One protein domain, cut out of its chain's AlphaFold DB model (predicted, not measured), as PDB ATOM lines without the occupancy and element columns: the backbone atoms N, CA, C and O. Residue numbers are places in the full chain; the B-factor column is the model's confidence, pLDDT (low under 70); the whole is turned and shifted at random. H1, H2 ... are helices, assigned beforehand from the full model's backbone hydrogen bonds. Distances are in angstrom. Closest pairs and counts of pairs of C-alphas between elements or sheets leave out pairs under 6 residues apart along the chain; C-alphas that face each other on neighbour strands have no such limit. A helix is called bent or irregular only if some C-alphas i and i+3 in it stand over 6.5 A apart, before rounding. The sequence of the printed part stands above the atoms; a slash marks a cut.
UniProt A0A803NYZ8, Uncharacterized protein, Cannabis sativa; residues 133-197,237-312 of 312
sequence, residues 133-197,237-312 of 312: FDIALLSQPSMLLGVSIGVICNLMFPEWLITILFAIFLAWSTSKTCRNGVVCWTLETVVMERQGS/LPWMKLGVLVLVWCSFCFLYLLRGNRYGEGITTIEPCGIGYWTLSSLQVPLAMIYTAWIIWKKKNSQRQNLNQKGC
ATOM      1  N   PHE A 133     232.940 178.525 135.110       81.19
ATOM      2  CA  PHE A 133     233.383 178.102 133.780       81.19
ATOM      3  C   PHE A 133     234.677 178.787 133.318       81.19
ATOM      4  O   PHE A 133     235.361 178.239 132.458       81.19
ATOM      5  N   ASP A 134     235.043 179.954 133.859       82.06
ATOM      6  CA  ASP A 134     236.272 180.641 133.442       82.06
ATOM      7  C   ASP A 134     237.512 179.932 133.992       82.06
ATOM      8  O   ASP A 134     238.538 179.869 133.314       82.06
ATOM      9  N   ILE A 135     237.410 179.367 135.198       83.56
ATOM     10  CA  ILE A 135     238.468 178.542 135.787       83.56
ATOM     11  C   ILE A 135     238.584 177.222 135.019       83.56
ATOM     12  O   ILE A 135     239.692 176.839 134.653       83.56
ATOM     13  N   ALA A 136     237.453 176.578 134.704       86.75
ATOM     14  CA  ALA A 136     237.433 175.332 133.933       86.75
ATOM     15  C   ALA A 136     238.027 175.500 132.521       86.75
ATOM     16  O   ALA A 136     238.806 174.668 132.063       86.75
ATOM     17  N   LEU A 137     237.710 176.607 131.842       85.19
ATOM     18  CA  LEU A 137     238.256 176.918 130.518       85.19
ATOM     19  C   LEU A 137     239.778 177.111 130.543       85.19
ATOM     20  O   LEU A 137     240.457 176.720 129.596       85.19
ATOM     21  N   LEU A 138     240.319 177.699 131.614       85.50
ATOM     22  CA  LEU A 138     241.762 177.901 131.771       85.50
ATOM     23  C   LEU A 138     242.495 176.629 132.221       85.50
ATOM     24  O   LEU A 138     243.652 176.439 131.847       85.50
ATOM     25  N   SER A 139     241.851 175.753 132.996       88.44
ATOM     26  CA  SER A 139     242.457 174.502 133.471       88.44
ATOM     27  C   SER A 139     242.366 173.351 132.464       88.44
ATOM     28  O   SER A 139     243.222 172.472 132.465       88.44
ATOM     29  N   GLN A 140     241.378 173.349 131.569       88.25
ATOM     30  CA  GLN A 140     241.204 172.283 130.583       88.25
ATOM     31  C   GLN A 140     242.437 172.019 129.689       88.25
ATOM     32  O   GLN A 140     242.848 170.861 129.597       88.25
ATOM     33  N   PRO A 141     243.055 173.016 129.021       86.12
ATOM     34  CA  PRO A 141     244.184 172.754 128.126       86.12
ATOM     35  C   PRO A 141     245.408 172.195 128.863       86.12
ATOM     36  O   PRO A 141     246.090 171.321 128.332       86.12
ATOM     37  N   SER A 142     245.670 172.639 130.096       86.56
ATOM     38  CA  SER A 142     246.779 172.110 130.897       86.56
ATOM     39  C   SER A 142     246.508 170.685 131.384       86.56
ATOM     40  O   SER A 142     247.420 169.859 131.362       86.56
ATOM     41  N   MET A 143     245.259 170.357 131.737       89.69
ATOM     42  CA  MET A 143     244.860 168.984 132.065       89.69
ATOM     43  C   MET A 143     245.002 168.048 130.859       89.69
ATOM     44  O   MET A 143     245.592 166.980 130.997       89.69
ATOM     45  N   LEU A 144     244.530 168.450 129.673       88.44
ATOM     46  CA  LEU A 144     244.634 167.640 128.450       88.44
ATOM     47  C   LEU A 144     246.097 167.384 128.053       88.44
ATOM     48  O   LEU A 144     246.467 166.247 127.766       88.44
ATOM     49  N   LEU A 145     246.953 168.410 128.116       86.50
ATOM     50  CA  LEU A 145     248.395 168.240 127.904       86.50
ATOM     51  C   LEU A 145     249.028 167.292 128.929       86.50
ATOM     52  O   LEU A 145     249.826 166.428 128.561       86.50
ATOM     53  N   GLY A 146     248.664 167.430 130.207       89.12
ATOM     54  CA  GLY A 146     249.144 166.552 131.271       89.12
ATOM     55  C   GLY A 146     248.767 165.091 131.031       89.12
ATOM     56  O   GLY A 146     249.616 164.213 131.177       89.12
ATOM     57  N   VAL A 147     247.534 164.830 130.586       88.75
ATOM     58  CA  VAL A 147     247.073 163.481 130.224       88.75
ATOM     59  C   VAL A 147     247.885 162.918 129.056       88.75
ATOM     60  O   VAL A 147     248.348 161.784 129.152       88.75
ATOM     61  N   SER A 148     248.142 163.692 127.994       84.25
ATOM     62  CA  SER A 148     248.993 163.240 126.876       84.25
ATOM     63  C   SER A 148     250.367 162.769 127.335       84.25
ATOM     64  O   SER A 148     250.820 161.690 126.955       84.25
ATOM     65  N   ILE A 149     251.037 163.595 128.142       86.12
ATOM     66  CA  ILE A 149     252.380 163.304 128.647       86.12
ATOM     67  C   ILE A 149     252.320 162.087 129.575       86.12
ATOM     68  O   ILE A 149     253.127 161.171 129.436       86.12
ATOM     69  N   GLY A 150     251.319 162.029 130.457       87.94
ATOM     70  CA  GLY A 150     251.100 160.920 131.381       87.94
ATOM     71  C   GLY A 150     250.909 159.578 130.673       87.94
ATOM     72  O   GLY A 150     251.531 158.595 131.066       87.94
ATOM     73  N   VAL A 151     250.125 159.537 129.591       84.38
ATOM     74  CA  VAL A 151     249.940 158.318 128.785       84.38
ATOM     75  C   VAL A 151     251.265 157.859 128.176       84.38
ATOM     76  O   VAL A 151     251.578 156.674 128.241       84.38
ATOM     77  N   ILE A 152     252.082 158.770 127.637       83.12
ATOM     78  CA  ILE A 152     253.402 158.422 127.080       83.12
ATOM     79  C   ILE A 152     254.329 157.888 128.183       83.12
ATOM     80  O   ILE A 152     254.948 156.838 128.012       83.12
ATOM     81  N   CYS A 153     254.384 158.562 129.335       84.31
ATOM     82  CA  CYS A 153     255.168 158.124 130.490       84.31
ATOM     83  C   CYS A 153     254.732 156.744 131.005       84.31
ATOM     84  O   CYS A 153     255.589 155.922 131.315       84.31
ATOM     85  N   ASN A 154     253.426 156.451 131.024       86.12
ATOM     86  CA  ASN A 154     252.881 155.147 131.421       86.12
ATOM     87  C   ASN A 154     253.321 153.997 130.488       86.12
ATOM     88  O   ASN A 154     253.330 152.830 130.880       86.12
ATOM     89  N   LEU A 155     253.683 154.309 129.239       81.81
ATOM     90  CA  LEU A 155     254.196 153.328 128.280       81.81
ATOM     91  C   LEU A 155     255.719 153.178 128.346       81.81
ATOM     92  O   LEU A 155     256.216 152.089 128.070       81.81
ATOM     93  N   MET A 156     256.439 154.259 128.659       85.06
ATOM     94  CA  MET A 156     257.906 154.299 128.672       85.06
ATOM     95  C   MET A 156     258.501 153.776 129.980       85.06
ATOM     96  O   MET A 156     259.568 153.165 129.967       85.06
ATOM     97  N   PHE A 157     257.837 154.031 131.108       85.38
ATOM     98  CA  PHE A 157     258.347 153.667 132.422       85.38
ATOM     99  C   PHE A 157     257.886 152.278 132.869       85.38
ATOM    100  O   PHE A 157     256.789 151.836 132.515       85.38
ATOM    101  N   PRO A 158     258.710 151.582 133.670       88.06
ATOM    102  CA  PRO A 158     258.298 150.335 134.282       88.06
ATOM    103  C   PRO A 158     257.282 150.587 135.406       88.06
ATOM    104  O   PRO A 158     257.235 151.658 136.013       88.06
ATOM    105  N   GLU A 159     256.479 149.572 135.710       83.44
ATOM    106  CA  GLU A 159     255.334 149.672 136.624       83.44
ATOM    107  C   GLU A 159     255.708 150.076 138.058       83.44
ATOM    108  O   GLU A 159     255.020 150.893 138.672       83.44
ATOM    109  N   TRP A 160     256.843 149.589 138.567       87.19
ATOM    110  CA  TRP A 160     257.352 149.961 139.889       87.19
ATOM    111  C   TRP A 160     257.640 151.465 139.994       87.19
ATOM    112  O   TRP A 160     257.283 152.094 140.989       87.19
ATOM    113  N   LEU A 161     258.204 152.075 138.945       88.19
ATOM    114  CA  LEU A 161     258.500 153.508 138.924       88.19
ATOM    115  C   LEU A 161     257.215 154.343 138.917       88.19
ATOM    116  O   LEU A 161     257.117 155.334 139.640       88.19
ATOM    117  N   ILE A 162     256.220 153.931 138.126       87.31
ATOM    118  CA  ILE A 162     254.922 154.616 138.046       87.31
ATOM    119  C   ILE A 162     254.203 154.527 139.396       87.31
ATOM    120  O   ILE A 162     253.668 155.526 139.871       87.31
ATOM    121  N   THR A 163     254.263 153.364 140.047       85.94
ATOM    122  CA  THR A 163     253.681 153.142 141.378       85.94
ATOM    123  C   THR A 163     254.323 154.046 142.428       85.94
ATOM    124  O   THR A 163     253.608 154.722 143.165       85.94
ATOM    125  N   ILE A 164     255.660 154.131 142.466       89.44
ATOM    126  CA  ILE A 164     256.384 155.009 143.401       89.44
ATOM    127  C   ILE A 164     256.031 156.478 143.148       89.44
ATOM    128  O   ILE A 164     255.709 157.207 144.087       89.44
ATOM    129  N   LEU A 165     256.043 156.922 141.888       89.19
ATOM    130  CA  LEU A 165     255.718 158.306 141.532       89.19
ATOM    131  C   LEU A 165     254.281 158.669 141.929       89.19
ATOM    132  O   LEU A 165     254.034 159.740 142.489       89.19
ATOM    133  N   PHE A 166     253.342 157.760 141.675       87.50
ATOM    134  CA  PHE A 166     251.944 157.926 142.040       87.50
ATOM    135  C   PHE A 166     251.745 157.943 143.562       87.50
ATOM    136  O   PHE A 166     251.048 158.819 144.073       87.50
ATOM    137  N   ALA A 167     252.417 157.058 144.302       90.00
ATOM    138  CA  ALA A 167     252.384 157.036 145.763       90.00
ATOM    139  C   ALA A 167     252.940 158.334 146.371       90.00
ATOM    140  O   ALA A 167     252.303 158.924 147.245       90.00
ATOM    141  N   ILE A 168     254.075 158.837 145.871       92.56
ATOM    142  CA  ILE A 168     254.647 160.125 146.299       92.56
ATOM    143  C   ILE A 168     253.673 161.271 146.003       92.56
ATOM    144  O   ILE A 168     253.464 162.140 146.852       92.56
ATOM    145  N   PHE A 169     253.048 161.279 144.824       90.25
ATOM    146  CA  PHE A 169     252.076 162.302 144.446       90.25
ATOM    147  C   PHE A 169     250.827 162.281 145.341       90.25
ATOM    148  O   PHE A 169     250.381 163.336 145.806       90.25
ATOM    149  N   LEU A 170     250.280 161.098 145.639       89.19
ATOM    150  CA  LEU A 170     249.159 160.948 146.568       89.19
ATOM    151  C   LEU A 170     249.542 161.355 147.992       89.19
ATOM    152  O   LEU A 170     248.795 162.094 148.630       89.19
ATOM    153  N   ALA A 171     250.716 160.955 148.480       91.75
ATOM    154  CA  ALA A 171     251.193 161.340 149.804       91.75
ATOM    155  C   ALA A 171     251.395 162.862 149.912       91.75
ATOM    156  O   ALA A 171     250.962 163.482 150.887       91.75
ATOM    157  N   TRP A 172     251.989 163.489 148.892       91.06
ATOM    158  CA  TRP A 172     252.170 164.940 148.835       91.06
ATOM    159  C   TRP A 172     250.828 165.668 148.787       91.06
ATOM    160  O   TRP A 172     250.598 166.591 149.571       91.06
ATOM    161  N   SER A 173     249.943 165.297 147.860       89.19
ATOM    162  CA  SER A 173     248.640 165.951 147.687       89.19
ATOM    163  C   SER A 173     247.765 165.794 148.929       89.19
ATOM    164  O   SER A 173     247.166 166.778 149.369       89.19
ATOM    165  N   THR A 174     247.779 164.618 149.560       89.44
ATOM    166  CA  THR A 174     247.100 164.362 150.836       89.44
ATOM    167  C   THR A 174     247.686 165.230 151.940       89.44
ATOM    168  O   THR A 174     246.949 165.968 152.579       89.44
ATOM    169  N   SER A 175     249.011 165.259 152.104       89.50
ATOM    170  CA  SER A 175     249.671 166.100 153.116       89.50
ATOM    171  C   SER A 175     249.361 167.586 152.927       89.50
ATOM    172  O   SER A 175     249.070 168.293 153.891       89.50
ATOM    173  N   LYS A 176     249.379 168.072 151.677       87.69
ATOM    174  CA  LYS A 176     249.018 169.454 151.338       87.69
ATOM    175  C   LYS A 176     247.554 169.741 151.673       87.69
ATOM    176  O   LYS A 176     247.264 170.784 152.252       87.69
ATOM    177  N   THR A 177     246.655 168.817 151.345       88.31
ATOM    178  CA  THR A 177     245.218 168.949 151.610       88.31
ATOM    179  C   THR A 177     244.923 168.905 153.105       88.31
ATOM    180  O   THR A 177     244.251 169.797 153.601       88.31
ATOM    181  N   CYS A 178     245.493 167.953 153.851       88.88
ATOM    182  CA  CYS A 178     245.350 167.858 155.304       88.88
ATOM    183  C   CYS A 178     245.898 169.099 156.004       88.88
ATOM    184  O   CYS A 178     245.245 169.633 156.892       88.88
ATOM    185  N   ARG A 179     247.066 169.608 155.588       87.94
ATOM    186  CA  ARG A 179     247.627 170.831 156.171       87.94
ATOM    187  C   ARG A 179     246.707 172.025 155.940       87.94
ATOM    188  O   ARG A 179     246.450 172.778 156.870       87.94
ATOM    189  N   ASN A 180     246.211 172.186 154.717       86.69
ATOM    190  CA  ASN A 180     245.265 173.250 154.402       86.69
ATOM    191  C   ASN A 180     243.942 173.070 155.163       86.69
ATOM    192  O   ASN A 180     243.409 174.049 155.665       86.69
ATOM    193  N   GLY A 181     243.466 171.834 155.316       88.88
ATOM    194  CA  GLY A 181     242.273 171.501 156.089       88.88
ATOM    195  C   GLY A 181     242.414 171.846 157.570       88.88
ATOM    196  O   GLY A 181     241.523 172.472 158.125       88.88
ATOM    197  N   VAL A 182     243.557 171.533 158.193       90.56
ATOM    198  CA  VAL A 182     243.845 171.923 159.586       90.56
ATOM    199  C   VAL A 182     243.892 173.443 159.730       90.56
ATOM    200  O   VAL A 182     243.351 173.980 160.686       90.56
ATOM    201  N   VAL A 183     244.494 174.153 158.771       92.06
ATOM    202  CA  VAL A 183     244.511 175.625 158.783       92.06
ATOM    203  C   VAL A 183     243.097 176.202 158.658       92.06
ATOM    204  O   VAL A 183     242.766 177.125 159.397       92.06
ATOM    205  N   CYS A 184     242.260 175.657 157.769       88.25
ATOM    206  CA  CYS A 184     240.856 176.060 157.655       88.25
ATOM    207  C   CYS A 184     240.075 175.766 158.938       88.25
ATOM    208  O   CYS A 184     239.400 176.661 159.429       88.25
ATOM    209  N   TRP A 185     240.235 174.577 159.525       89.38
ATOM    210  CA  TRP A 185     239.596 174.212 160.791       89.38
ATOM    211  C   TRP A 185     239.948 175.198 161.910       89.38
ATOM    212  O   TRP A 185     239.062 175.718 162.578       89.38
ATOM    213  N   THR A 186     241.235 175.522 162.073       90.44
ATOM    214  CA  THR A 186     241.681 176.496 163.078       90.44
ATOM    215  C   THR A 186     241.105 177.892 162.821       90.44
ATOM    216  O   THR A 186     240.753 178.605 163.759       90.44
ATOM    217  N   LEU A 187     240.995 178.302 161.554       89.56
ATOM    218  CA  LEU A 187     240.397 179.587 161.194       89.56
ATOM    219  C   LEU A 187     238.901 179.612 161.533       89.56
ATOM    220  O   LEU A 187     238.436 180.576 162.138       89.56
ATOM    221  N   GLU A 188     238.166 178.554 161.191       90.44
ATOM    222  CA  GLU A 188     236.738 178.417 161.494       90.44
ATOM    223  C   GLU A 188     236.481 178.463 163.006       90.44
ATOM    224  O   GLU A 188     235.597 179.202 163.443       90.44
ATOM    225  N   THR A 189     237.306 177.792 163.819       87.56
ATOM    226  CA  THR A 189     237.174 177.840 165.285       87.56
ATOM    227  C   THR A 189     237.426 179.239 165.856       87.56
ATOM    228  O   THR A 189     236.666 179.693 166.706       87.56
ATOM    229  N   VAL A 190     238.425 179.973 165.349       86.94
ATOM    230  CA  VAL A 190     238.738 181.337 165.827       86.94
ATOM    231  C   VAL A 190     237.652 182.344 165.427       86.94
ATOM    232  O   VAL A 190     237.341 183.268 166.182       86.94
ATOM    233  N   VAL A 191     237.056 182.187 164.242       86.88
ATOM    234  CA  VAL A 191     235.939 183.037 163.801       86.88
ATOM    235  C   VAL A 191     234.694 182.788 164.654       86.88
ATOM    236  O   VAL A 191     234.027 183.754 165.030       86.88
ATOM    237  N   MET A 192     234.408 181.531 165.009       78.12
ATOM    238  CA  MET A 192     233.295 181.192 165.903       78.12
ATOM    239  C   MET A 192     233.471 181.797 167.302       78.12
ATOM    240  O   MET A 192     232.522 182.369 167.836       78.12
ATOM    241  N   GLU A 193     234.683 181.766 167.866       79.81
ATOM    242  CA  GLU A 193     234.976 182.404 169.160       79.81
ATOM    243  C   GLU A 193     234.809 183.934 169.113       79.81
ATOM    244  O   GLU A 193     234.213 184.525 170.015       79.81
ATOM    245  N   ARG A 194     235.265 184.596 168.038       68.38
ATOM    246  CA  ARG A 194     235.106 186.054 167.883       68.38
ATOM    247  C   ARG A 194     233.659 186.486 167.645       68.38
ATOM    248  O   ARG A 194     233.277 187.553 168.116       68.38
ATOM    249  N   GLN A 195     232.848 185.691 166.944       63.44
ATOM    250  CA  GLN A 195     231.419 185.983 166.784       63.44
ATOM    251  C   GLN A 195     230.634 185.758 168.083       63.44
ATOM    252  O   GLN A 195     229.756 186.559 168.388       63.44
ATOM    253  N   GLY A 196     230.992 184.745 168.883       59.59
ATOM    254  CA  GLY A 196     230.428 184.548 170.222       59.59
ATOM    255  C   GLY A 196     230.755 185.694 171.186       59.59
ATOM    256  O   GLY A 196     229.890 186.119 171.940       59.59
ATOM    257  N   SER A 197     231.965 186.260 171.107       52.16
ATOM    258  CA  SER A 197     232.363 187.404 171.942       52.16
ATOM    259  C   SER A 197     231.813 188.756 171.453       52.16
ATOM    260  O   SER A 197     231.636 189.661 172.261       52.16
ATOM    261  N   LEU A 237     222.347 178.746 131.831       63.38
ATOM    262  CA  LEU A 237     223.653 178.132 131.635       63.38
ATOM    263  C   LEU A 237     224.389 178.930 130.551       63.38
ATOM    264  O   LEU A 237     223.784 179.186 129.506       63.38
ATOM    265  N   PRO A 238     225.662 179.317 130.737       68.94
ATOM    266  CA  PRO A 238     226.415 179.999 129.700       68.94
ATOM    267  C   PRO A 238     226.770 178.987 128.602       68.94
ATOM    268  O   PRO A 238     227.916 178.557 128.476       68.94
ATOM    269  N   TRP A 239     225.776 178.608 127.795       72.50
ATOM    270  CA  TRP A 239     225.868 177.651 126.690       72.50
ATOM    271  C   TRP A 239     226.995 178.011 125.727       72.50
ATOM    272  O   TRP A 239     227.651 177.134 125.185       72.50
ATOM    273  N   MET A 240     227.291 179.303 125.585       75.62
ATOM    274  CA  MET A 240     228.417 179.785 124.794       75.62
ATOM    275  C   MET A 240     229.781 179.393 125.395       75.62
ATOM    276  O   MET A 240     230.693 179.033 124.657       75.62
ATOM    277  N   LYS A 241     229.937 179.434 126.727       80.81
ATOM    278  CA  LYS A 241     231.164 178.995 127.421       80.81
ATOM    279  C   LYS A 241     231.269 177.471 127.437       80.81
ATOM    280  O   LYS A 241     232.343 176.941 127.174       80.81
ATOM    281  N   LEU A 242     230.149 176.785 127.674       82.88
ATOM    282  CA  LEU A 242     230.067 175.326 127.596       82.88
ATOM    283  C   LEU A 242     230.399 174.821 126.182       82.88
ATOM    284  O   LEU A 242     231.172 173.883 126.033       82.88
ATOM    285  N   GLY A 243     229.891 175.488 125.144       85.38
ATOM    286  CA  GLY A 243     230.199 175.180 123.750       85.38
ATOM    287  C   GLY A 243     231.687 175.330 123.430       85.38
ATOM    288  O   GLY A 243     232.254 174.462 122.777       85.38
ATOM    289  N   VAL A 244     232.351 176.373 123.945       86.31
ATOM    290  CA  VAL A 244     233.813 176.527 123.806       86.31
ATOM    291  C   VAL A 244     234.559 175.402 124.526       86.31
ATOM    292  O   VAL A 244     235.516 174.863 123.977       86.31
ATOM    293  N   LEU A 245     234.113 175.016 125.724       86.62
ATOM    294  CA  LEU A 245     234.708 173.921 126.492       86.62
ATOM    295  C   LEU A 245     234.640 172.594 125.715       86.62
ATOM    296  O   LEU A 245     235.661 171.925 125.542       86.62
ATOM    297  N   VAL A 246     233.461 172.263 125.179       88.62
ATOM    298  CA  VAL A 246     233.243 171.074 124.341       88.62
ATOM    299  C   VAL A 246     234.056 171.155 123.052       88.62
ATOM    300  O   VAL A 246     234.682 170.173 122.678       88.62
ATOM    301  N   LEU A 247     234.124 172.319 122.400       88.81
ATOM    302  CA  LEU A 247     234.905 172.511 121.176       88.81
ATOM    303  C   LEU A 247     236.396 172.244 121.399       88.81
ATOM    304  O   LEU A 247     237.012 171.531 120.607       88.81
ATOM    305  N   VAL A 248     236.977 172.768 122.484       89.00
ATOM    306  CA  VAL A 248     238.377 172.494 122.837       89.00
ATOM    307  C   VAL A 248     238.568 170.997 123.083       89.00
ATOM    308  O   VAL A 248     239.496 170.407 122.539       89.00
ATOM    309  N   TRP A 249     237.671 170.353 123.835       89.44
ATOM    310  CA  TRP A 249     237.749 168.911 124.074       89.44
ATOM    311  C   TRP A 249     237.658 168.103 122.772       89.44
ATOM    312  O   TRP A 249     238.515 167.257 122.523       89.44
ATOM    313  N   CYS A 250     236.693 168.405 121.898       88.12
ATOM    314  CA  CYS A 250     236.538 167.770 120.589       88.12
ATOM    315  C   CYS A 250     237.773 167.973 119.710       88.12
ATOM    316  O   CYS A 250     238.194 167.037 119.040       88.12
ATOM    317  N   SER A 251     238.388 169.158 119.738       87.44
ATOM    318  CA  SER A 251     239.619 169.444 118.998       87.44
ATOM    319  C   SER A 251     240.776 168.549 119.452       87.44
ATOM    320  O   SER A 251     241.478 167.997 118.608       87.44
ATOM    321  N   PHE A 252     240.965 168.365 120.761       86.50
ATOM    322  CA  PHE A 252     241.982 167.449 121.288       86.50
ATOM    323  C   PHE A 252     241.624 165.984 121.026       86.50
ATOM    324  O   PHE A 252     242.485 165.220 120.604       86.50
ATOM    325  N   CYS A 253     240.359 165.601 121.212       85.62
ATOM    326  CA  CYS A 253     239.846 164.265 120.906       85.62
ATOM    327  C   CYS A 253     240.115 163.894 119.444       85.62
ATOM    328  O   CYS A 253     240.685 162.845 119.168       85.62
ATOM    329  N   PHE A 254     239.819 164.799 118.511       86.06
ATOM    330  CA  PHE A 254     240.112 164.621 117.094       86.06
ATOM    331  C   PHE A 254     241.612 164.424 116.832       86.06
ATOM    332  O   PHE A 254     241.986 163.516 116.095       86.06
ATOM    333  N   LEU A 255     242.489 165.195 117.486       83.00
ATOM    334  CA  LEU A 255     243.941 164.985 117.393       83.00
ATOM    335  C   LEU A 255     244.383 163.629 117.963       83.00
ATOM    336  O   LEU A 255     245.293 163.011 117.410       83.00
ATOM    337  N   TYR A 256     243.761 163.149 119.043       80.00
ATOM    338  CA  TYR A 256     244.031 161.808 119.572       80.00
ATOM    339  C   TYR A 256     243.535 160.708 118.629       80.00
ATOM    340  O   TYR A 256     244.244 159.726 118.433       80.00
ATOM    341  N   LEU A 257     242.368 160.885 118.003       82.25
ATOM    342  CA  LEU A 257     241.840 159.949 117.007       82.25
ATOM    343  C   LEU A 257     242.727 159.893 115.756       82.25
ATOM    344  O   LEU A 257     242.996 158.806 115.250       82.25
ATOM    345  N   LEU A 258     243.231 161.042 115.288       77.94
ATOM    346  CA  LEU A 258     244.185 161.114 114.175       77.94
ATOM    347  C   LEU A 258     245.530 160.457 114.506       77.94
ATOM    348  O   LEU A 258     246.149 159.856 113.635       77.94
ATOM    349  N   ARG A 259     245.984 160.546 115.762       73.12
ATOM    350  CA  ARG A 259     247.220 159.890 116.216       73.12
ATOM    351  C   ARG A 259     247.141 158.361 116.132       73.12
ATOM    352  O   ARG A 259     248.183 157.732 115.971       73.12
ATOM    353  N   GLY A 260     245.939 157.787 116.214       65.56
ATOM    354  CA  GLY A 260     245.710 156.345 116.109       65.56
ATOM    355  C   GLY A 260     246.131 155.551 117.352       65.56
ATOM    356  O   GLY A 260     246.717 156.080 118.301       65.56
ATOM    357  N   ASN A 261     245.787 154.261 117.359       63.38
ATOM    358  CA  ASN A 261     246.116 153.335 118.444       63.38
ATOM    359  C   ASN A 261     247.537 152.747 118.285       63.38
ATOM    360  O   ASN A 261     248.165 152.859 117.235       63.38
ATOM    361  N   ARG A 262     248.035 152.051 119.317       55.28
ATOM    362  CA  ARG A 262     249.346 151.369 119.379       55.28
ATOM    363  C   ARG A 262     249.653 150.423 118.206       55.28
ATOM    364  O   ARG A 262     250.818 150.096 118.009       55.28
ATOM    365  N   TYR A 263     248.634 149.997 117.464       55.53
ATOM    366  CA  TYR A 263     248.728 149.084 116.321       55.53
ATOM    367  C   TYR A 263     248.751 149.801 114.960       55.53
ATOM    368  O   TYR A 263     248.703 149.145 113.928       55.53
ATOM    369  N   GLY A 264     248.803 151.140 114.933       53.28
ATOM    370  CA  GLY A 264     248.759 151.917 113.686       53.28
ATOM    371  C   GLY A 264     247.372 151.965 113.033       53.28
ATOM    372  O   GLY A 264     247.200 152.601 111.996       53.28
ATOM    373  N   GLU A 265     246.371 151.340 113.655       49.75
ATOM    374  CA  GLU A 265     244.971 151.423 113.259       49.75
ATOM    375  C   GLU A 265     244.376 152.736 113.784       49.75
ATOM    376  O   GLU A 265     244.052 152.905 114.963       49.75
ATOM    377  N   GLY A 266     244.298 153.703 112.883       58.34
ATOM    378  CA  GLY A 266     243.614 154.977 113.040       58.34
ATOM    379  C   GLY A 266     243.128 155.447 111.671       58.34
ATOM    380  O   GLY A 266     243.319 154.762 110.669       58.34
ATOM    381  N   ILE A 267     242.525 156.636 111.606       63.03
ATOM    382  CA  ILE A 267     242.089 157.237 110.328       63.03
ATOM    383  C   ILE A 267     243.283 157.440 109.371       63.03
ATOM    384  O   ILE A 267     243.116 157.414 108.154       63.03
ATOM    385  N   THR A 268     244.494 157.594 109.916       59.22
ATOM    386  CA  THR A 268     245.758 157.639 109.175       59.22
ATOM    387  C   THR A 268     246.717 156.587 109.725       59.22
ATOM    388  O   THR A 268     247.040 156.622 110.912       59.22
ATOM    389  N   THR A 269     247.196 155.674 108.877       55.50
ATOM    390  CA  THR A 269     248.243 154.697 109.213       55.50
ATOM    391  C   THR A 269     249.567 155.424 109.448       55.50
ATOM    392  O   THR A 269     250.315 155.695 108.510       55.50
ATOM    393  N   ILE A 270     249.830 155.806 110.696       65.56
ATOM    394  CA  ILE A 270     251.079 156.443 111.121       65.56
ATOM    395  C   ILE A 270     251.843 155.432 111.969       65.56
ATOM    396  O   ILE A 270     251.317 154.911 112.951       65.56
ATOM    397  N   GLU A 271     253.094 155.166 111.599       65.81
ATOM    398  CA  GLU A 271     253.944 154.257 112.359       65.81
ATOM    399  C   GLU A 271     254.216 154.799 113.776       65.81
ATOM    400  O   GLU A 271     254.513 155.995 113.947       65.81
ATOM    401  N   PRO A 272     254.148 153.939 114.811       64.25
ATOM    402  CA  PRO A 272     254.518 154.330 116.162       64.25
ATOM    403  C   PRO A 272     255.980 154.797 116.177       64.25
ATOM    404  O   PRO A 272     256.853 154.165 115.590       64.25
ATOM    405  N   CYS A 273     256.240 155.922 116.848       67.75
ATOM    406  CA  CYS A 273     257.559 156.570 116.933       67.75
ATOM    407  C   CYS A 273     258.093 157.212 115.633       67.75
ATOM    408  O   CYS A 273     259.209 157.730 115.648       67.75
ATOM    409  N   GLY A 274     257.309 157.262 114.549       72.12
ATOM    410  CA  GLY A 274     257.680 157.968 113.318       72.12
ATOM    411  C   GLY A 274     257.628 159.499 113.432       72.12
ATOM    412  O   GLY A 274     257.054 160.064 114.369       72.12
ATOM    413  N   ILE A 275     258.184 160.202 112.436       79.50
ATOM    414  CA  ILE A 275     258.201 161.679 112.392       79.50
ATOM    415  C   ILE A 275     256.780 162.264 112.491       79.50
ATOM    416  O   ILE A 275     256.562 163.272 113.165       79.50
ATOM    417  N   GLY A 276     255.792 161.595 111.881       76.25
ATOM    418  CA  GLY A 276     254.383 161.991 111.920       76.25
ATOM    419  C   GLY A 276     253.797 161.923 113.329       76.25
ATOM    420  O   GLY A 276     253.148 162.866 113.771       76.25
ATOM    421  N   TYR A 277     254.109 160.867 114.083       75.81
ATOM    422  CA  TYR A 277     253.647 160.693 115.460       75.81
ATOM    423  C   TYR A 277     254.147 161.813 116.381       75.81
ATOM    424  O   TYR A 277     253.366 162.414 117.124       75.81
ATOM    425  N   TRP A 278     255.439 162.142 116.300       81.50
ATOM    426  CA  TRP A 278     256.024 163.234 117.080       81.50
ATOM    427  C   TRP A 278     255.527 164.603 116.627       81.50
ATOM    428  O   TRP A 278     255.309 165.471 117.468       81.50
ATOM    429  N   THR A 279     255.267 164.786 115.331       81.62
ATOM    430  CA  THR A 279     254.691 166.028 114.801       81.62
ATOM    431  C   THR A 279     253.270 166.245 115.322       81.62
ATOM    432  O   THR A 279     252.980 167.317 115.851       81.62
ATOM    433  N   LEU A 280     252.401 165.225 115.278       80.56
ATOM    434  CA  LEU A 280     251.052 165.307 115.853       80.56
ATOM    435  C   LEU A 280     251.078 165.480 117.377       80.56
ATOM    436  O   LEU A 280     250.279 166.239 117.921       80.56
ATOM    437  N   SER A 281     251.992 164.805 118.080       79.56
ATOM    438  CA  SER A 281     252.129 164.969 119.530       79.56
ATOM    439  C   SER A 281     252.644 166.363 119.896       79.56
ATOM    440  O   SER A 281     252.173 166.948 120.867       79.56
ATOM    441  N   SER A 282     253.578 166.909 119.116       82.94
ATOM    442  CA  SER A 282     254.100 168.264 119.297       82.94
ATOM    443  C   SER A 282     253.021 169.305 119.024       82.94
ATOM    444  O   SER A 282     252.893 170.237 119.807       82.94
ATOM    445  N   LEU A 283     252.175 169.099 118.002       85.38
ATOM    446  CA  LEU A 283     251.064 169.985 117.627       85.38
ATOM    447  C   LEU A 283     250.062 170.235 118.767       85.38
ATOM    448  O   LEU A 283     249.419 171.282 118.798       85.38
ATOM    449  N   GLN A 284     249.964 169.335 119.747       85.19
ATOM    450  CA  GLN A 284     249.106 169.527 120.921       85.19
ATOM    451  C   GLN A 284     249.539 170.730 121.776       85.19
ATOM    452  O   GLN A 284     248.686 171.437 122.311       85.19
ATOM    453  N   VAL A 285     250.843 171.006 121.872       86.62
ATOM    454  CA  VAL A 285     251.402 172.119 122.661       86.62
ATOM    455  C   VAL A 285     251.047 173.498 122.083       86.62
ATOM    456  O   VAL A 285     250.454 174.296 122.813       86.62
ATOM    457  N   PRO A 286     251.339 173.827 120.806       87.06
ATOM    458  CA  PRO A 286     250.948 175.106 120.231       87.06
ATOM    459  C   PRO A 286     249.428 175.256 120.200       87.06
ATOM    460  O   PRO A 286     248.931 176.348 120.444       87.06
ATOM    461  N   LEU A 287     248.674 174.178 119.994       86.12
ATOM    462  CA  LEU A 287     247.214 174.219 119.999       86.12
ATOM    463  C   LEU A 287     246.654 174.542 121.399       86.12
ATOM    464  O   LEU A 287     245.783 175.404 121.526       86.12
ATOM    465  N   ALA A 288     247.218 173.961 122.464       86.62
ATOM    466  CA  ALA A 288     246.910 174.338 123.847       86.62
ATOM    467  C   ALA A 288     247.255 175.806 124.144       86.62
ATOM    468  O   ALA A 288     246.468 176.515 124.777       86.62
ATOM    469  N   MET A 289     248.414 176.275 123.672       86.81
ATOM    470  CA  MET A 289     248.852 177.664 123.833       86.81
ATOM    471  C   MET A 289     247.925 178.635 123.100       86.81
ATOM    472  O   MET A 289     247.534 179.644 123.680       86.81
ATOM    473  N   ILE A 290     247.514 178.311 121.869       89.44
ATOM    474  CA  ILE A 290     246.569 179.105 121.074       89.44
ATOM    475  C   ILE A 290     245.227 179.206 121.797       89.44
ATOM    476  O   ILE A 290     244.724 180.313 121.980       89.44
ATOM    477  N   TYR A 291     244.665 178.086 122.265       88.62
ATOM    478  CA  TYR A 291     243.398 178.115 122.998       88.62
ATOM    479  C   TYR A 291     243.507 178.904 124.305       88.62
ATOM    480  O   TYR A 291     242.646 179.735 124.586       88.62
ATOM    481  N   THR A 292     244.582 178.714 125.071       86.81
ATOM    482  CA  THR A 292     244.800 179.449 126.326       86.81
ATOM    483  C   THR A 292     244.945 180.951 126.067       86.81
ATOM    484  O   THR A 292     244.281 181.761 126.715       86.81
ATOM    485  N   ALA A 293     245.746 181.341 125.071       87.75
ATOM    486  CA  ALA A 293     245.926 182.735 124.674       87.75
ATOM    487  C   ALA A 293     244.620 183.358 124.161       87.75
ATOM    488  O   ALA A 293     244.289 184.482 124.536       87.75
ATOM    489  N   TRP A 294     243.843 182.623 123.363       88.50
ATOM    490  CA  TRP A 294     242.545 183.069 122.860       88.50
ATOM    491  C   TRP A 294     241.530 183.285 123.987       88.50
ATOM    492  O   TRP A 294     240.853 184.314 124.012       88.50
ATOM    493  N   ILE A 295     241.464 182.370 124.960       85.88
ATOM    494  CA  ILE A 295     240.588 182.487 126.134       85.88
ATOM    495  C   ILE A 295     240.977 183.712 126.973       85.88
ATOM    496  O   ILE A 295     240.110 184.516 127.328       85.88
ATOM    497  N   ILE A 296     242.273 183.905 127.239       85.44
ATOM    498  CA  ILE A 296     242.778 185.069 127.983       85.44
ATOM    499  C   ILE A 296     242.478 186.368 127.226       85.44
ATOM    500  O   ILE A 296     241.996 187.335 127.821       85.44
ATOM    501  N   TRP A 297     242.718 186.397 125.913       87.19
ATOM    502  CA  TRP A 297     242.467 187.567 125.076       87.19
ATOM    503  C   TRP A 297     240.982 187.935 125.047       87.19
ATOM    504  O   TRP A 297     240.628 189.090 125.291       87.19
ATOM    505  N   LYS A 298     240.099 186.949 124.853       83.56
ATOM    506  CA  LYS A 298     238.644 187.139 124.880       83.56
ATOM    507  C   LYS A 298     238.174 187.662 126.240       83.56
ATOM    508  O   LYS A 298     237.379 188.602 126.287       83.56
ATOM    509  N   LYS A 299     238.703 187.114 127.342       80.44
ATOM    510  CA  LYS A 299     238.400 187.579 128.706       80.44
ATOM    511  C   LYS A 299     238.836 189.030 128.909       80.44
ATOM    512  O   LYS A 299     238.039 189.844 129.371       80.44
ATOM    513  N   LYS A 300     240.063 189.380 128.510       83.25
ATOM    514  CA  LYS A 300     240.594 190.749 128.600       83.25
ATOM    515  C   LYS A 300     239.766 191.735 127.775       83.25
ATOM    516  O   LYS A 300     239.459 192.818 128.264       83.25
ATOM    517  N   ASN A 301     239.376 191.364 126.556       82.25
ATOM    518  CA  ASN A 301     238.563 192.223 125.697       82.25
ATOM    519  C   ASN A 301     237.167 192.467 126.289       82.25
ATOM    520  O   ASN A 301     236.706 193.603 126.344       82.25
ATOM    521  N   SER A 302     236.530 191.417 126.811       76.81
ATOM    522  CA  SER A 302     235.220 191.519 127.457       76.81
ATOM    523  C   SER A 302     235.268 192.368 128.740       76.81
ATOM    524  O   SER A 302     234.382 193.186 128.975       76.81
ATOM    525  N   GLN A 303     236.341 192.267 129.534       74.12
ATOM    526  CA  GLN A 303     236.580 193.160 130.678       74.12
ATOM    527  C   GLN A 303     236.763 194.622 130.243       74.12
ATOM    528  O   GLN A 303     236.182 195.523 130.843       74.12
ATOM    529  N   ARG A 304     237.518 194.860 129.165       73.31
ATOM    530  CA  ARG A 304     237.762 196.205 128.626       73.31
ATOM    531  C   ARG A 304     236.477 196.875 128.129       73.31
ATOM    532  O   ARG A 304     236.284 198.060 128.372       73.31
ATOM    533  N   GLN A 305     235.581 196.117 127.495       69.88
ATOM    534  CA  GLN A 305     234.267 196.617 127.075       69.88
ATOM    535  C   GLN A 305     233.366 196.978 128.265       69.88
ATOM    536  O   GLN A 305     232.754 198.040 128.254       69.88
ATOM    537  N   ASN A 306     233.354 196.162 129.324       69.25
ATOM    538  CA  ASN A 306     232.585 196.458 130.539       69.25
ATOM    539  C   ASN A 306     233.092 197.703 131.291       69.25
ATOM    540  O   ASN A 306     232.294 198.445 131.856       69.25
ATOM    541  N   LEU A 307     234.408 197.942 131.302       69.69
ATOM    542  CA  LEU A 307     235.002 199.159 131.872       69.69
ATOM    543  C   LEU A 307     234.636 200.413 131.067       69.69
ATOM    544  O   LEU A 307     234.263 201.419 131.661       69.69
ATOM    545  N   ASN A 308     234.669 200.339 129.734       66.25
ATOM    546  CA  ASN A 308     234.282 201.460 128.871       66.25
ATOM    547  C   ASN A 308     232.793 201.825 129.004       66.25
ATOM    548  O   ASN A 308     232.437 202.983 128.829       66.25
ATOM    549  N   GLN A 309     231.930 200.861 129.340       57.91
ATOM    550  CA  GLN A 309     230.490 201.078 129.500       57.91
ATOM    551  C   GLN A 309     230.090 201.602 130.893       57.91
ATOM    552  O   GLN A 309     228.996 202.127 131.045       57.91
ATOM    553  N   LYS A 310     230.964 201.485 131.905       60.69
ATOM    554  CA  LYS A 310     230.776 202.076 133.246       60.69
ATOM    555  C   LYS A 310     231.397 203.472 133.395       60.69
ATOM    556  O   LYS A 310     231.242 204.090 134.441       60.69
ATOM    557  N   GLY A 311     232.153 203.919 132.391       50.59
ATOM    558  CA  GLY A 311     232.812 205.227 132.343       50.59
ATOM    559  C   GLY A 311     232.079 206.280 131.499       50.59
ATOM    560  O   GLY A 311     232.675 207.312 131.203       50.59
ATOM    561  N   CYS A 312     230.840 206.005 131.084       42.81
ATOM    562  CA  CYS A 312     229.889 206.950 130.488       42.81
ATOM    563  C   CYS A 312     228.665 207.031 131.399       42.81
ATOM    564  O   CYS A 312     228.078 208.129 131.471       42.81
TER     565      CYS A 312
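What this domain is: This is residues 133 to 197 and 237 to 312 of the 312 residues of an uncharacterized protein of Cannabis sativa (UniProt A0A803NYZ8). Three helices, H1, H3 and H4, lie side by side as a small bundle with their centres in a triangle, and a long fourth helix, H2, folds back from the end of H1 like the second arm of an open V, standing free over nearly its whole length. H3 and H4 form a helical hairpin whose long link loops out at one end of the bundle, and at the opposite end residues 300 to 312, the last of H4 and the two residues after it, stick out. The printed part has 141 residues with four named helices in the order H1, H2, H3, H4 and no named strand; its class is all helix. It is only just extended, close to loose, with a radius of gyration of the C-alphas of 22.1 A, and its flat outline spans 72 by 55 by 23 A.

Where its parts are: Find C-alpha 133 at (233.383, 178.102, 133.780); from there H1 runs through residues 133 to 156, 34.6 A long. It has a kink of 32 degrees near residue 140 and is only just irregular, with C-alphas 138 and 141 6.8 A apart. Next comes H2, residues 159 to 197, 56.6 A long, which starts with C-alpha 159 at (255.334, 149.672, 136.624). After the cut, read H3 at residues 239 to 259, 29.7 A long. H4, residues 275 to 310, is 53.1 A long and ends with C-alpha 310 at (230.776, 202.076, 133.246).

How they stand to each other: Begin with the bundle. H1 touches H3 with residues 133 to 144 alone, closest at the C-alphas of Leu 137 and Leu 245, 6.1 A apart; they run the same way at a shallow tilt of 15 degrees. With residues 137 to 145 alone H1 touches H4, closest at the C-alphas of Pro 141 and Ala 288, 5.3 A apart, opposite ways at a shallow tilt of 13 degrees. In the hairpin, H4 touches H3 with residues 277 to 291 alone; the closest C-alphas, of Arg 259 and Tyr 277, are 6.5 A apart, and the helices run opposite ways at a shallow tilt of 11 degrees. H2 is close to H1 but not clearly touching: the closest C-alphas, of Asn 154 and Ile 162, are 7.0 A apart, with a shallow tilt of 28 degrees, opposite ways. H2 is apart from H3 and H4. Every O i to N i+4 pair is within hydrogen-bond range in H2 and H3, against 18 of 20 in H1 and 29 of 32 in H4.

The domain as a whole: The two C-alphas farthest apart, those of Ser 197 and Thr 269, are 72.5 A apart. Residues 198 to 236 are not printed, and C-alphas 197 and 237 lie 42.3 A apart across this cut. The link from H1 to H2 is tight, and that from H3 to H4, residues 260 to 274, is long. Look in the B-factor column for pLDDT under 70 at residues 194 to 197, 237 to 238, 260 to 273 and 305 to 312; the mean of the printed part is 80.5.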